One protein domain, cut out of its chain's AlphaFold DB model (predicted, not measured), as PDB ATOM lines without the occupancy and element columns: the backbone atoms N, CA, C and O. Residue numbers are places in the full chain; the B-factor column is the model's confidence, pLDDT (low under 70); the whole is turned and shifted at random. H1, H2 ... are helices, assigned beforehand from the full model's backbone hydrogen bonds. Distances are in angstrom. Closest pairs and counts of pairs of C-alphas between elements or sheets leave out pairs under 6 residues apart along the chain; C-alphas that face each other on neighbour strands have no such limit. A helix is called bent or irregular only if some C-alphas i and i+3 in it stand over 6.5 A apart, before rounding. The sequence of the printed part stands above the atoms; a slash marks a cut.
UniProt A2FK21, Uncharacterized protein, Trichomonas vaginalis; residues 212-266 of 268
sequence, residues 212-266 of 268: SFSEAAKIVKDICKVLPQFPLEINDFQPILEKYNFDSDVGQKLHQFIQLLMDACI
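AT A GLANCE: This is residues 212 to 266 of the 268 residues of an uncharacterized protein of Trichomonas vaginalis (UniProt A2FK21). Three helices lie roughly lengthwise in a small, thinly knit bundle whose centres make a triangle: the two longer ones, H1 and H3, run the same way, and the short, irregular H2 runs back the opposite way along them. The chain thus folds back on itself twice, and the contacts between the helices are few. The printed part has 55 residues with three named helices, in the order H1, H2, H3, and no named strand; its class is all helix. It is compact, with a radius of gyration of the C-alphas of 10.9 A, and elongated, with spans of 30 by 18 by 16 A.

IN THESE COORDINATES: H1 is residues 212 to 226, with C-alpha 212 at (-29.885, 135.700, 119.219) and 21.6 A from first to last C-alpha. After a short link of 7 residues comes H2, residues 234 to 241, 9.8 A from first to last C-alpha, beginning at C-alpha 234 at (-52.024, 135.412, 107.578). H2 is irregular: its C-alphas 236 and 239 are 7.0 A apart, and its line is a rough one. Another short link of 7 residues leads to H3, residues 249 to 264, the longest helix with 16 residues and 22.8 A, ending at C-alpha 264 at (-48.880, 146.418, 102.577).

HOW THE PARTS SIT: H1 touches H2 at a shallow tilt of 26 degrees, opposite ways, as a helical hairpin; their closest C-alphas, those of Val 226 and Asp 236, are 6.7 A apart. H1 touches H3 at a shallow tilt of 24 degrees, the same way; the closest C-alphas are those of Ala 216 and Val 250, at 6.3 A, and H3 touches H1 with residues 250 to 254 alone. H2 and H3, also a helical hairpin, only just touch, with 3 pairs of C-alphas within 8 A. They run opposite ways at a shallow tilt of 9 degrees, and the closest C-alphas are those of Ile 234 and Met 262, at 7.3 A. Here H3 touches with residues 255 to 262 alone. The packing is mostly aligned, the three touching pairs of helices each being at a shallow tilt. In H3 every O i to N i+4 pair is within hydrogen-bond range; in H1 9 of 11 are, and in H2 2 of 4, beside 4 of 5 O i to N i+3 pairs.

THE WHOLE: The two C-alphas farthest apart, those of Ser 214 and Ile 266, are 31.8 A apart. The printed part has no cut, and both links are short. The mean pLDDT of the printed part is 74.8; it is under 70 at residues 229 to 234, 246 to 247 and 264 to 266.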
ATOM      1  N   SER A 212     -28.903 134.793 119.828       76.31
ATOM      2  CA  SER A 212     -29.885 135.700 119.219       76.31
ATOM      3  C   SER A 212     -29.675 135.878 117.706       76.31
ATOM      4  O   SER A 212     -30.633 135.805 116.934       76.31
ATOM      5  N   PHE A 213     -28.426 136.016 117.236       79.81
ATOM      6  CA  PHE A 213     -28.124 136.076 115.798       79.81
ATOM      7  C   PHE A 213     -28.456 134.769 115.066       79.81
ATOM      8  O   PHE A 213     -28.959 134.796 113.941       79.81
ATOM      9  N   SER A 214     -28.194 133.619 115.691       82.62
ATOM     10  CA  SER A 214     -28.543 132.305 115.138       82.62
ATOM     11  C   SER A 214     -30.059 132.122 115.020       82.62
ATOM     12  O   SER A 214     -30.549 131.587 114.022       82.62
ATOM     13  N   GLU A 215     -30.811 132.594 116.012       78.31
ATOM     14  CA  GLU A 215     -32.274 132.582 116.005       78.31
ATOM     15  C   GLU A 215     -32.842 133.511 114.923       78.31
ATOM     16  O   GLU A 215     -33.638 133.065 114.092       78.31
ATOM     17  N   ALA A 216     -32.339 134.746 114.825       77.81
ATOM     18  CA  ALA A 216     -32.707 135.689 113.768       77.81
ATOM     19  C   ALA A 216     -32.427 135.129 112.361       77.81
ATOM     20  O   ALA A 216     -33.264 135.238 111.465       77.81
ATOM     21  N   ALA A 217     -31.287 134.462 112.157       82.88
ATOM     22  CA  ALA A 217     -30.952 133.846 110.873       82.88
ATOM     23  C   ALA A 217     -31.926 132.717 110.482       82.88
ATOM     24  O   ALA A 217     -32.259 132.565 109.301       82.88
ATOM     25  N   LYS A 218     -32.407 131.926 111.451       82.25
ATOM     26  CA  LYS A 218     -33.423 130.884 111.212       82.25
ATOM     27  C   LYS A 218     -34.777 131.491 110.861       82.25
ATOM     28  O   LYS A 218     -35.408 131.019 109.918       82.25
ATOM     29  N   ILE A 219     -35.168 132.555 111.562       79.69
ATOM     30  CA  ILE A 219     -36.395 133.313 111.298       79.69
ATOM     31  C   ILE A 219     -36.386 133.856 109.868       79.69
ATOM     32  O   ILE A 219     -37.292 133.553 109.097       79.69
ATOM     33  N   VAL A 220     -35.327 134.571 109.472       80.62
ATOM     34  CA  VAL A 220     -35.191 135.116 108.109       80.62
ATOM     35  C   VAL A 220     -35.271 134.000 107.068       80.62
ATOM     36  O   VAL A 220     -35.992 134.120 106.081       80.62
ATOM     37  N   LYS A 221     -34.590 132.873 107.304       82.75
ATOM     38  CA  LYS A 221     -34.629 131.724 106.391       82.75
ATOM     39  C   LYS A 221     -36.026 131.114 106.262       82.75
ATOM     40  O   LYS A 221     -36.356 130.618 105.188       82.75
ATOM     41  N   ASP A 222     -36.812 131.100 107.333       80.81
ATOM     42  CA  ASP A 222     -38.177 130.578 107.308       80.81
ATOM     43  C   ASP A 222     -39.138 131.558 106.611       80.81
ATOM     44  O   ASP A 222     -39.900 131.123 105.753       80.81
ATOM     45  N   ILE A 223     -39.015 132.870 106.845       79.06
ATOM     46  CA  ILE A 223     -39.779 133.908 106.123       79.06
ATOM     47  C   ILE A 223     -39.491 133.869 104.619       79.06
ATOM     48  O   ILE A 223     -40.412 133.899 103.806       79.06
ATOM     49  N   CYS A 224     -38.220 133.748 104.221       78.38
ATOM     50  CA  CYS A 224     -37.832 133.690 102.809       78.38
ATOM     51  C   CYS A 224     -38.431 132.495 102.048       78.38
ATOM     52  O   CYS A 224     -38.446 132.521 100.820       78.38
ATOM     53  N   LYS A 225     -38.914 131.452 102.736       79.12
ATOM     54  CA  LYS A 225     -39.632 130.335 102.095       79.12
ATOM     55  C   LYS A 225     -41.099 130.656 101.817       79.12
ATOM     56  O   LYS A 225     -41.667 130.040 100.923       79.12
ATOM     57  N   VAL A 226     -41.687 131.574 102.584       76.50
ATOM     58  CA  VAL A 226     -43.099 131.971 102.490       76.50
ATOM     59  C   VAL A 226     -43.281 133.090 101.464       76.50
ATOM     60  O   VAL A 226     -44.164 133.006 100.625       76.50
ATOM     61  N   LEU A 227     -42.371 134.072 101.439       70.25
ATOM     62  CA  LEU A 227     -42.412 135.230 100.527       70.25
ATOM     63  C   LEU A 227     -42.650 134.941  99.021       70.25
ATOM     64  O   LEU A 227     -43.239 135.796  98.365       70.25
ATOM     65  N   PRO A 228     -42.215 133.811  98.423       74.94
ATOM     66  CA  PRO A 228     -42.493 133.507  97.014       74.94
ATOM     67  C   PRO A 228     -43.951 133.119  96.715       74.94
ATOM     68  O   PRO A 228     -44.307 132.997  95.544       74.94
ATOM     69  N   GLN A 229     -44.768 132.853  97.736       66.81
ATOM     70  CA  GLN A 229     -46.164 132.450  97.588       66.81
ATOM     71  C   GLN A 229     -47.031 133.711  97.593       66.81
ATOM     72  O   GLN A 229     -47.235 134.313  98.635       66.81
ATOM     73  N   PHE A 230     -47.483 134.152  96.418       64.31
ATOM     74  CA  PHE A 230     -48.397 135.290  96.285       64.31
ATOM     75  C   PHE A 230     -49.746 134.815  95.726       64.31
ATOM     76  O   PHE A 230     -49.740 134.029  94.769       64.31
ATOM     77  N   PRO A 231     -50.889 135.306  96.244       66.06
ATOM     78  CA  PRO A 231     -51.037 136.264  97.349       66.06
ATOM     79  C   PRO A 231     -50.725 135.650  98.722       66.06
ATOM     80  O   PRO A 231     -50.992 134.475  98.944       66.06
ATOM     81  N   LEU A 232     -50.140 136.457  99.611       68.94
ATOM     82  CA  LEU A 232     -49.784 136.063 100.977       68.94
ATOM     83  C   LEU A 232     -50.996 136.201 101.906       68.94
ATOM     84  O   LEU A 232     -51.598 137.273 101.973       68.94
ATOM     85  N   GLU A 233     -51.312 135.160 102.673       69.19
ATOM     86  CA  GLU A 233     -52.328 135.191 103.727       69.19
ATOM     87  C   GLU A 233     -51.705 135.075 105.129       69.19
ATOM     88  O   GLU A 233     -50.618 134.529 105.325       69.19
ATOM     89  N   ILE A 234     -52.433 135.531 106.158       67.12
ATOM     90  CA  ILE A 234     -52.024 135.412 107.578       67.12
ATOM     91  C   ILE A 234     -51.701 133.955 107.944       67.12
ATOM     92  O   ILE A 234     -50.764 133.684 108.700       67.12
ATOM     93  N   ASN A 235     -52.452 133.018 107.362       71.81
ATOM     94  CA  ASN A 235     -52.299 131.586 107.592       71.81
ATOM     95  C   ASN A 235     -50.929 131.056 107.129       71.81
ATOM     96  O   ASN A 235     -50.435 130.086 107.703       71.81
ATOM     97  N   ASP A 236     -50.282 131.711 106.161       70.44
ATOM     98  CA  ASP A 236     -48.976 131.299 105.636       70.44
ATOM     99  C   ASP A 236     -47.831 131.621 106.610       70.44
ATOM    100  O   ASP A 236     -46.798 130.946 106.635       70.44
ATOM    101  N   PHE A 237     -48.032 132.620 107.477       72.56
ATOM    102  CA  PHE A 237     -47.087 132.998 108.529       72.56
ATOM    103  C   PHE A 237     -47.359 132.297 109.863       72.56
ATOM    104  O   PHE A 237     -46.474 132.258 110.720       72.56
ATOM    105  N   GLN A 238     -48.530 131.683 110.042       71.62
ATOM    106  CA  GLN A 238     -48.917 130.977 111.267       71.62
ATOM    107  C   GLN A 238     -47.892 129.923 111.751       71.62
ATOM    108  O   GLN A 238     -47.561 129.928 112.939       71.62
ATOM    109  N   PRO A 239     -47.276 129.092 110.881       76.12
ATOM    110  CA  PRO A 239     -46.268 128.112 111.302       76.12
ATOM    111  C   PRO A 239     -44.968 128.751 111.803       76.12
ATOM    112  O   PRO A 239     -44.207 128.133 112.547       76.12
ATOM    113  N   ILE A 240     -44.675 129.974 111.355       75.31
ATOM    114  CA  ILE A 240     -43.530 130.763 111.815       75.31
ATOM    115  C   ILE A 240     -43.894 131.410 113.150       75.31
ATOM    116  O   ILE A 240     -43.113 131.344 114.095       75.31
ATOM    117  N   LEU A 241     -45.099 131.970 113.248       71.50
ATOM    118  CA  LEU A 241     -45.579 132.633 114.451       71.50
ATOM    119  C   LEU A 241     -45.684 131.658 115.642       71.50
ATOM    120  O   LEU A 241     -45.269 131.992 116.739       71.50
ATOM    121  N   GLU A 242     -46.136 130.421 115.443       75.81
ATOM    122  CA  GLU A 242     -46.239 129.426 116.528       75.81
ATOM    123  C   GLU A 242     -44.884 128.846 116.977       75.81
ATOM    124  O   GLU A 242     -44.770 128.261 118.055       75.81
ATOM    125  N   LYS A 243     -43.841 128.989 116.151       77.44
ATOM    126  CA  LYS A 243     -42.534 128.349 116.355       77.44
ATOM    127  C   LYS A 243     -41.539 129.215 117.129       77.44
ATOM    128  O   LYS A 243     -40.621 128.664 117.736       77.44
ATOM    129  N   TYR A 244     -41.683 130.538 117.086       75.62
ATOM    130  CA  TYR A 244     -40.729 131.473 117.687       75.62
ATOM    131  C   TYR A 244     -41.324 132.182 118.905       75.62
ATOM    132  O   TYR A 244     -42.504 132.513 118.943       75.62
ATOM    133  N   ASN A 245     -40.492 132.415 119.923       73.50
ATOM    134  CA  ASN A 245     -40.929 133.063 121.154       73.50
ATOM    135  C   ASN A 245     -41.016 134.591 120.976       73.50
ATOM    136  O   ASN A 245     -39.992 135.257 120.790       73.50
ATOM    137  N   PHE A 246     -42.223 135.152 121.083       67.31
ATOM    138  CA  PHE A 246     -42.491 136.591 120.938       67.31
ATOM    139  C   PHE A 246     -42.075 137.450 122.129       67.31
ATOM    140  O   PHE A 246     -42.048 138.671 122.003       67.31
ATOM    141  N   ASP A 247     -41.706 136.846 123.257       69.81
ATOM    142  CA  ASP A 247     -41.160 137.593 124.394       69.81
ATOM    143  C   ASP A 247     -39.691 138.003 124.171       69.81
ATOM    144  O   ASP A 247     -39.131 138.787 124.936       69.81
ATOM    145  N   SER A 248     -39.053 137.490 123.111       72.69
ATOM    146  CA  SER A 248     -37.705 137.886 122.695       72.69
ATOM    147  C   SER A 248     -37.724 139.142 121.809       72.69
ATOM    148  O   SER A 248     -38.637 139.325 121.007       72.69
ATOM    149  N   ASP A 249     -36.683 139.985 121.884       73.69
ATOM    150  CA  ASP A 249     -36.558 141.195 121.038       73.69
ATOM    151  C   ASP A 249     -36.630 140.860 119.532       73.69
ATOM    152  O   ASP A 249     -37.231 141.579 118.734       73.69
ATOM    153  N   VAL A 250     -36.077 139.708 119.136       72.25
ATOM    154  CA  VAL A 250     -36.141 139.210 117.753       72.25
ATOM    155  C   VAL A 250     -37.563 138.770 117.384       72.25
ATOM    156  O   VAL A 250     -38.027 139.079 116.286       72.25
ATOM    157  N   GLY A 251     -38.277 138.103 118.294       72.75
ATOM    158  CA  GLY A 251     -39.674 137.708 118.110       72.75
ATOM    159  C   GLY A 251     -40.626 138.903 117.996       72.75
ATOM    160  O   GLY A 251     -41.496 138.912 117.128       72.75
ATOM    161  N   GLN A 252     -40.424 139.959 118.789       78.94
ATOM    162  CA  GLN A 252     -41.214 141.195 118.682       78.94
ATOM    163  C   GLN A 252     -40.994 141.902 117.341       78.94
ATOM    164  O   GLN A 252     -41.955 142.316 116.690       78.94
ATOM    165  N   LYS A 253     -39.738 141.991 116.881       80.00
ATOM    166  CA  LYS A 253     -39.399 142.555 115.563       80.00
ATOM    167  C   LYS A 253     -39.960 141.722 114.411       80.00
ATOM    168  O   LYS A 253     -40.412 142.288 113.419       80.00
ATOM    169  N   LEU A 254     -39.977 140.396 114.550       81.19
ATOM    170  CA  LEU A 254     -40.629 139.492 113.603       81.19
ATOM    171  C   LEU A 254     -42.134 139.764 113.512       81.19
ATOM    172  O   LEU A 254     -42.671 139.866 112.411       81.19
ATOM    173  N   HIS A 255     -42.802 139.912 114.656       78.69
ATOM    174  CA  HIS A 255     -44.229 140.210 114.702       78.69
ATOM    175  C   HIS A 255     -44.551 141.544 114.010       78.69
ATOM    176  O   HIS A 255     -45.426 141.590 113.150       78.69
ATOM    177  N   GLN A 256     -43.773 142.596 114.295       81.81
ATOM    178  CA  GLN A 256     -43.898 143.897 113.626       81.81
ATOM    179  C   GLN A 256     -43.680 143.804 112.110       81.81
ATOM    180  O   GLN A 256     -44.415 144.417 111.343       81.81
ATOM    181  N   PHE A 257     -42.686 143.031 111.668       81.81
ATOM    182  CA  PHE A 257     -42.399 142.850 110.245       81.81
ATOM    183  C   PHE A 257     -43.533 142.131 109.503       81.81
ATOM    184  O   PHE A 257     -43.920 142.558 108.418       81.81
ATOM    185  N   ILE A 258     -44.085 141.065 110.088       77.69
ATOM    186  CA  ILE A 258     -45.225 140.344 109.503       77.69
ATOM    187  C   ILE A 258     -46.449 141.262 109.438       77.69
ATOM    188  O   ILE A 258     -47.134 141.283 108.423       77.69
ATOM    189  N   GLN A 259     -46.687 142.067 110.474       79.44
ATOM    190  CA  GLN A 259     -47.795 143.020 110.490       79.44
ATOM    191  C   GLN A 259     -47.663 144.084 109.389       79.44
ATOM    192  O   GLN A 259     -48.617 144.314 108.656       79.44
ATOM    193  N   LEU A 260     -46.459 144.629 109.181       81.50
ATOM    194  CA  LEU A 260     -46.174 145.549 108.072       81.50
ATOM    195  C   LEU A 260     -46.383 144.912 106.688       81.50
ATOM    196  O   LEU A 260     -46.873 145.578 105.780       81.50
ATOM    197  N   LEU A 261     -46.009 143.641 106.509       75.56
ATOM    198  CA  LEU A 261     -46.250 142.918 105.254       75.56
ATOM    199  C   LEU A 261     -47.743 142.704 104.992       75.56
ATOM    200  O   LEU A 261     -48.183 142.838 103.855       75.56
ATOM    201  N   MET A 262     -48.515 142.385 106.033       72.12
ATOM    202  CA  MET A 262     -49.963 142.220 105.920       72.12
ATOM    203  C   MET A 262     -50.656 143.536 105.561       72.12
ATOM    204  O   MET A 262     -51.512 143.535 104.680       72.12
ATOM    205  N   ASP A 263     -50.257 144.644 106.190       74.94
ATOM    206  CA  ASP A 263     -50.800 145.975 105.899       74.94
ATOM    207  C   ASP A 263     -50.494 146.400 104.449       74.94
ATOM    208  O   ASP A 263     -51.367 146.916 103.755       74.94
ATOM    209  N   ALA A 264     -49.287 146.105 103.949       68.75
ATOM    210  CA  ALA A 264     -48.880 146.418 102.577       68.75
ATOM    211  C   ALA A 264     -49.603 145.583 101.500       68.75
ATOM    212  O   ALA A 264     -49.752 146.045 100.375       68.75
ATOM    213  N   CYS A 265     -50.061 144.369 101.822       61.84
ATOM    214  CA  CYS A 265     -50.820 143.518 100.897       61.84
ATOM    215  C   CYS A 265     -52.310 143.901 100.781       61.84
ATOM    216  O   CYS A 265     -52.999 143.343  99.931       61.84
ATOM    217  N   ILE A 266     -52.821 144.798 101.634       57.47
ATOM    218  CA  ILE A 266     -54.234 145.231 101.655       57.47
ATOM    219  C   ILE A 266     -54.450 146.526 100.837       57.47
ATOM    220  O   ILE A 266     -55.591 146.873 100.537       57.47
TER     221      ILE A 266